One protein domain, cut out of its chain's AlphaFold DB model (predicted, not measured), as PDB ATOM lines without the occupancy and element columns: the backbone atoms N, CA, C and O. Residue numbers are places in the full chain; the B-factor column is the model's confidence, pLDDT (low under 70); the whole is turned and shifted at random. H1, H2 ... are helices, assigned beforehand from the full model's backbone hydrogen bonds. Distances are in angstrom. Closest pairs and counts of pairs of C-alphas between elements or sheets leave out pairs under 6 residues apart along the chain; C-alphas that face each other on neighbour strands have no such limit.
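What this domain is: This is residues 1 to 54 of the 56 residues of the protein "Elements of external origin" of Sinorhizobium sp. CCBAU 05631 (UniProt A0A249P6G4). The backbone makes a wide, flat, open V: one arm is residues 1 to 23, with no named element but a small strand-like loop at its start, short H1 is at the turn, and long H2 is the other arm, sticking out free. The printed part has 54 residues, and H1 then H2 hold 24 of them, under half; the class is all helix, with no named strand. The whole is extended, with a radius of gyration of the C-alphas of 17.3 A and spans of 46 by 37 by 10 A.

Where its parts are: Start at Met 1, the chain's first residue, with its C-alpha at (176.347, 242.538, 254.719); residues 2 to 3 then pair with residues 9 to 10, antiparallel. Find C-alpha 24 at (176.372, 260.654, 269.488), where H1, residues 24 to 29, begins. H2, residues 37 to 54, runs 25.7 A to C-alpha 54 at (219.018, 258.329, 254.597).

How they stand to each other: Look between H1 and H2 for a short link of 7 residues; the two helices are apart, with no C-alpha of the one within 8 A of the other. Residues 24 to 29 and 31 to 54 stand free. In H1 and H2 every O i to N i+4 pair is within hydrogen-bond range.

The domain as a whole: The two C-alphas farthest apart are those of Leu 9 and His 54, at 46.7 A. The printed part has no cut, its mean pLDDT is 87.5, and no printed residue is under 70.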
ATOM      1  N   MET A   1     175.935 243.725 255.504       86.62
ATOM      2  CA  MET A   1     176.347 242.538 254.719       86.62
ATOM      3  C   MET A   1     177.222 243.017 253.579       86.62
ATOM      4  O   MET A   1     177.002 244.127 253.115       86.62
ATOM      5  N   PHE A   2     178.195 242.223 253.151       88.81
ATOM      6  CA  PHE A   2     179.075 242.541 252.023       88.81
ATOM      7  C   PHE A   2     179.453 241.247 251.297       88.81
ATOM      8  O   PHE A   2     179.287 240.162 251.858       88.81
ATOM      9  N   TYR A   3     179.933 241.354 250.062       94.00
ATOM     10  CA  TYR A   3     180.488 240.214 249.339       94.00
ATOM     11  C   TYR A   3     181.994 240.146 249.580       94.00
ATOM     12  O   TYR A   3     182.678 241.162 249.458       94.00
ATOM     13  N   ASP A   4     182.499 238.973 249.955       92.75
ATOM     14  CA  ASP A   4     183.941 238.746 250.061       92.75
ATOM     15  C   ASP A   4     184.602 238.580 248.680       92.75
ATOM     16  O   ASP A   4     183.946 238.645 247.638       92.75
ATOM     17  N   ALA A   5     185.922 238.378 248.674       94.69
ATOM     18  CA  ALA A   5     186.703 238.198 247.451       94.69
ATOM     19  C   ALA A   5     186.285 236.961 246.629       94.69
ATOM     20  O   ALA A   5     186.505 236.939 245.422       94.69
ATOM     21  N   ASP A   6     185.639 235.971 247.257       96.38
ATOM     22  CA  ASP A   6     185.100 234.777 246.596       96.38
ATOM     23  C   ASP A   6     183.642 234.975 246.130       96.38
ATOM     24  O   ASP A   6     182.991 234.034 245.667       96.38
ATOM     25  N   GLY A   7     183.092 236.187 246.274       94.50
ATOM     26  CA  GLY A   7     181.722 236.520 245.894       94.50
ATOM     27  C   GLY A   7     180.659 235.941 246.831       94.50
ATOM     28  O   GLY A   7     179.490 235.848 246.454       94.50
ATOM     29  N   ARG A   8     181.023 235.539 248.053       96.12
ATOM     30  CA  ARG A   8     180.072 235.015 249.041       96.12
ATOM     31  C   ARG A   8     179.546 236.128 249.931       96.12
ATOM     32  O   ARG A   8     180.284 237.011 250.360       96.12
ATOM     33  N   LEU A   9     178.254 236.059 250.256       95.25
ATOM     34  CA  LEU A   9     177.628 237.012 251.165       95.25
ATOM     35  C   LEU A   9     178.082 236.744 252.606       95.25
ATOM     36  O   LEU A   9     177.841 235.669 253.162       95.25
ATOM     37  N   ARG A  10     178.720 237.740 253.217       93.19
ATOM     38  CA  ARG A  10     179.187 237.722 254.604       93.19
ATOM     39  C   ARG A  10     178.438 238.766 255.430       93.19
ATOM     40  O   ARG A  10     178.057 239.840 254.950       93.19
ATOM     41  N   SER A  11     178.259 238.450 256.707       91.25
ATOM     42  CA  SER A  11     177.628 239.330 257.688       91.25
ATOM     43  C   SER A  11     178.645 239.759 258.737       91.25
ATOM     44  O   SER A  11     179.370 238.933 259.283       91.25
ATOM     45  N   LEU A  12     178.661 241.056 259.021       89.62
ATOM     46  CA  LEU A  12     179.340 241.691 260.146       89.62
ATOM     47  C   LEU A  12     178.281 242.474 260.920       89.62
ATOM     48  O   LEU A  12     177.273 242.888 260.335       89.62
ATOM     49  N   LEU A  13     178.496 242.662 262.222       88.25
ATOM     50  CA  LEU A  13     177.649 243.549 263.014       88.25
ATOM     51  C   LEU A  13     177.722 244.959 262.426       88.25
ATOM     52  O   LEU A  13     178.811 245.447 262.140       88.25
ATOM     53  N   ALA A  14     176.573 245.620 262.271       85.12
ATOM     54  CA  ALA A  14     176.531 246.981 261.736       85.12
ATOM     55  C   ALA A  14     177.361 247.955 262.588       85.12
ATOM     56  O   ALA A  14     178.004 248.839 262.038       85.12
ATOM     57  N   SER A  15     177.426 247.727 263.906       80.69
ATOM     58  CA  SER A  15     178.262 248.484 264.848       80.69
ATOM     59  C   SER A  15     179.772 248.330 264.629       80.69
ATOM     60  O   SER A  15     180.546 249.065 265.229       80.69
ATOM     61  N   TRP A  16     180.208 247.364 263.818       84.00
ATOM     62  CA  TRP A  16     181.612 247.163 263.434       84.00
ATOM     63  C   TRP A  16     181.918 247.697 262.034       84.00
ATOM     64  O   TRP A  16     183.001 247.466 261.502       84.00
ATOM     65  N   THR A  17     180.953 248.365 261.412       84.88
ATOM     66  CA  THR A  17     181.071 248.931 260.071       84.88
ATOM     67  C   THR A  17     180.675 250.399 260.108       84.88
ATOM     68  O   THR A  17     179.967 250.835 261.008       84.88
ATOM     69  N   ASP A  18     181.067 251.143 259.089       81.75
ATOM     70  CA  ASP A  18     180.620 252.513 258.827       81.75
ATOM     71  C   ASP A  18     179.187 252.592 258.260       81.75
ATOM     72  O   ASP A  18     178.685 253.675 257.975       81.75
ATOM     73  N   VAL A  19     178.508 251.449 258.092       86.12
ATOM     74  CA  VAL A  19     177.157 251.386 257.511       86.12
ATOM     75  C   VAL A  19     176.086 251.953 258.445       86.12
ATOM     76  O   VAL A  19     175.025 252.377 257.986       86.12
ATOM     77  N   ALA A  20     176.326 251.909 259.756       84.25
ATOM     78  CA  ALA A  20     175.457 252.540 260.734       84.25
ATOM     79  C   ALA A  20     175.832 254.018 260.862       84.25
ATOM     80  O   ALA A  20     177.010 254.366 260.835       84.25
ATOM     81  N   ALA A  21     174.831 254.881 261.048       81.94
ATOM     82  CA  ALA A  21     175.098 256.266 261.407       81.94
ATOM     83  C   ALA A  21     175.954 256.307 262.690       81.94
ATOM     84  O   ALA A  21     175.679 255.518 263.606       81.94
ATOM     85  N   PRO A  22     176.961 257.193 262.772       80.62
ATOM     86  CA  PRO A  22     177.761 257.335 263.978       80.62
ATOM     87  C   PRO A  22     176.860 257.639 265.174       80.62
ATOM     88  O   PRO A  22     175.918 258.431 265.083       80.62
ATOM     89  N   ASP A  23     177.126 256.988 266.302       82.50
ATOM     90  CA  ASP A  23     176.431 257.341 267.530       82.50
ATOM     91  C   ASP A  23     176.893 258.722 268.036       82.50
ATOM     92  O   ASP A  23     177.938 259.251 267.653       82.50
ATOM     93  N   VAL A  24     176.100 259.319 268.929       83.38
ATOM     94  CA  VAL A  24     176.372 260.654 269.488       83.38
ATOM     95  C   VAL A  24     177.735 260.724 270.188       83.38
ATOM     96  O   VAL A  24     178.369 261.777 270.193       83.38
ATOM     97  N   PHE A  25     178.206 259.624 270.777       81.62
ATOM     98  CA  PHE A  25     179.518 259.582 271.409       81.62
ATOM     99  C   PHE A  25     180.638 259.635 270.363       81.62
ATOM    100  O   PHE A  25     181.578 260.406 270.548       81.62
ATOM    101  N   ILE A  26     180.520 258.897 269.254       78.62
ATOM    102  CA  ILE A  26     181.468 258.946 268.131       78.62
ATOM    103  C   ILE A  26     181.512 260.351 267.522       78.62
ATOM    104  O   ILE A  26     182.605 260.868 267.300       78.62
ATOM    105  N   GLU A  27     180.364 261.003 267.329       83.38
ATOM    106  CA  GLU A  27     180.292 262.382 266.821       83.38
ATOM    107  C   GLU A  27     180.990 263.386 267.754       83.38
ATOM    108  O   GLU A  27     181.759 264.237 267.314       83.38
ATOM    109  N   ILE A  28     180.781 263.273 269.070       83.19
ATOM    110  CA  ILE A  28     181.415 264.163 270.058       83.19
ATOM    111  C   ILE A  28     182.920 263.887 270.183       83.19
ATOM    112  O   ILE A  28     183.720 264.811 270.377       83.19
ATOM    113  N   ALA A  29     183.312 262.617 270.100       80.62
ATOM    114  CA  ALA A  29     184.702 262.185 270.142       80.62
ATOM    115  C   ALA A  29     185.432 262.413 268.809       80.62
ATOM    116  O   ALA A  29     186.665 262.321 268.775       80.62
ATOM    117  N   ALA A  30     184.711 262.731 267.729       77.69
ATOM    118  CA  ALA A  30     185.282 262.956 266.414       77.69
ATOM    119  C   ALA A  30     186.372 264.028 266.495       77.69
ATOM    120  O   ALA A  30     186.189 265.147 266.976       77.69
ATOM    121  N   GLY A  31     187.574 263.638 266.086       73.62
ATOM    122  CA  GLY A  31     188.741 264.502 266.129       73.62
ATOM    123  C   GLY A  31     189.283 264.851 267.524       73.62
ATOM    124  O   GLY A  31     190.199 265.667 267.633       73.62
ATOM    125  N   ARG A  32     188.781 264.234 268.596       76.50
ATOM    126  CA  ARG A  32     189.330 264.392 269.954       76.50
ATOM    127  C   ARG A  32     190.450 263.404 270.271       76.50
ATOM    128  O   ARG A  32     191.172 263.610 271.242       76.50
ATOM    129  N   SER A  33     190.613 262.358 269.461       78.31
ATOM    130  CA  SER A  33     191.782 261.484 269.550       78.31
ATOM    131  C   SER A  33     193.032 262.235 269.095       78.31
ATOM    132  O   SER A  33     193.054 262.793 267.996       78.31
ATOM    133  N   PHE A  34     194.079 262.196 269.920       72.00
ATOM    134  CA  PHE A  34     195.427 262.640 269.550       72.00
ATOM    135  C   PHE A  34     196.081 261.725 268.507       72.00
ATOM    136  O   PHE A  34     197.070 262.107 267.894       72.00
ATOM    137  N   VAL A  35     195.538 260.520 268.319       76.25
ATOM    138  CA  VAL A  35     196.040 259.516 267.383       76.25
ATOM    139  C   VAL A  35     194.918 259.198 266.402       76.25
ATOM    140  O   VAL A  35     194.049 258.367 266.681       76.25
ATOM    141  N   ARG A  36     194.879 259.923 265.282       81.75
ATOM    142  CA  ARG A  36     193.911 259.682 264.206       81.75
ATOM    143  C   ARG A  36     194.528 258.760 263.149       81.75
ATOM    144  O   ARG A  36     195.722 258.891 262.878       81.75
ATOM    145  N   PRO A  37     193.746 257.855 262.534       85.06
ATOM    146  CA  PRO A  37     194.256 256.971 261.485       85.06
ATOM    147  C   PRO A  37     194.939 257.720 260.331       85.06
ATOM    148  O   PRO A  37     196.007 257.299 259.896       85.06
ATOM    149  N   ASP A  38     194.385 258.855 259.894       86.06
ATOM    150  CA  ASP A  38     194.958 259.663 258.805       86.06
ATOM    151  C   ASP A  38     196.311 260.285 259.181       86.06
ATOM    152  O   ASP A  38     197.248 260.287 258.379       86.06
ATOM    153  N   ASP A  39     196.440 260.763 260.422       88.06
ATOM    154  CA  ASP A  39     197.693 261.316 260.944       88.06
ATOM    155  C   ASP A  39     198.763 260.219 261.050       88.06
ATOM    156  O   ASP A  39     199.920 260.442 260.701       88.06
ATOM    157  N   LEU A  40     198.376 259.007 261.468       90.50
ATOM    158  CA  LEU A  40     199.270 257.847 261.498       90.50
ATOM    159  C   LEU A  40     199.698 257.404 260.096       90.50
ATOM    160  O   LEU A  40     200.869 257.093 259.894       90.50
ATOM    161  N   ALA A  41     198.778 257.383 259.131       93.56
ATOM    162  CA  ALA A  41     199.095 257.056 257.743       93.56
ATOM    163  C   ALA A  41     200.056 258.091 257.137       93.56
ATOM    164  O   ALA A  41     201.043 257.731 256.494       93.56
ATOM    165  N   THR A  42     199.816 259.376 257.414       94.12
ATOM    166  CA  THR A  42     200.705 260.474 257.020       94.12
ATOM    167  C   THR A  42     202.084 260.325 257.663       94.12
ATOM    168  O   THR A  42     203.101 260.430 256.980       94.12
ATOM    169  N   LEU A  43     202.136 260.021 258.962       93.31
ATOM    170  CA  LEU A  43     203.386 259.784 259.679       93.31
ATOM    171  C   LEU A  43     204.161 258.595 259.095       93.31
ATOM    172  O   LEU A  43     205.368 258.701 258.895       93.31
ATOM    173  N   ALA A  44     203.480 257.491 258.783       95.69
ATOM    174  CA  ALA A  44     204.103 256.320 258.172       95.69
ATOM    175  C   ALA A  44     204.743 256.658 256.817       95.69
ATOM    176  O   ALA A  44     205.891 256.291 256.573       95.69
ATOM    177  N   ALA A  45     204.049 257.425 255.969       96.50
ATOM    178  CA  ALA A  45     204.589 257.881 254.689       96.50
ATOM    179  C   ALA A  45     205.823 258.792 254.858       96.50
ATOM    180  O   ALA A  45     206.787 258.686 254.097       96.50
ATOM    181  N   LEU A  46     205.820 259.667 255.871       96.69
ATOM    182  CA  LEU A  46     206.964 260.528 256.188       96.69
ATOM    183  C   LEU A  46     208.180 259.723 256.655       96.69
ATOM    184  O   LEU A  46     209.290 259.992 256.201       96.69
ATOM    185  N   ILE A  47     207.980 258.729 257.525       97.19
ATOM    186  CA  ILE A  47     209.054 257.834 257.983       97.19
ATOM    187  C   ILE A  47     209.675 257.114 256.786       97.19
ATOM    188  O   ILE A  47     210.889 257.158 256.609       97.19
ATOM    189  N   GLU A  48     208.847 256.546 255.913       96.88
ATOM    190  CA  GLU A  48     209.311 255.844 254.717       96.88
ATOM    191  C   GLU A  48     210.118 256.769 253.778       96.88
ATOM    192  O   GLU A  48     211.127 256.373 253.191       96.88
ATOM    193  N   GLN A  49     209.712 258.037 253.642       96.19
ATOM    194  CA  GLN A  49     210.473 259.035 252.888       96.19
ATOM    195  C   GLN A  49     211.839 259.318 253.524       96.19
ATOM    196  O   GLN A  49     212.838 259.395 252.806       96.19
ATOM    197  N   ILE A  50     211.884 259.472 254.848       96.50
ATOM    198  CA  ILE A  50     213.121 259.731 255.589       96.50
ATOM    199  C   ILE A  50     214.078 258.545 255.439       96.50
ATOM    200  O   ILE A  50     215.232 258.749 255.065       96.50
ATOM    201  N   GLU A  51     213.595 257.318 255.630       95.56
ATOM    202  CA  GLU A  51     214.387 256.093 255.478       95.56
ATOM    203  C   GLU A  51     214.989 255.971 254.074       95.56
ATOM    204  O   GLU A  51     216.190 255.741 253.939       95.56
ATOM    205  N   ARG A  52     214.201 256.226 253.022       93.12
ATOM    206  CA  ARG A  52     214.716 256.255 251.640       93.12
ATOM    207  C   ARG A  52     215.765 257.341 251.413       93.12
ATOM    208  O   ARG A  52     216.686 257.134 250.634       93.12
ATOM    209  N   SER A  53     215.620 258.495 252.061       87.69
ATOM    210  CA  SER A  53     216.555 259.617 251.916       87.69
ATOM    211  C   SER A  53     217.859 259.444 252.705       87.69
ATOM    212  O   SER A  53     218.863 260.062 252.362       87.69
ATOM    213  N   HIS A  54     217.851 258.624 253.759       79.56
ATOM    214  CA  HIS A  54     219.018 258.329 254.597       79.56
ATOM    215  C   HIS A  54     219.703 257.001 254.246       79.56
ATOM    216  O   HIS A  54     220.817 256.762 254.702       79.56
TER     217      HIS A  54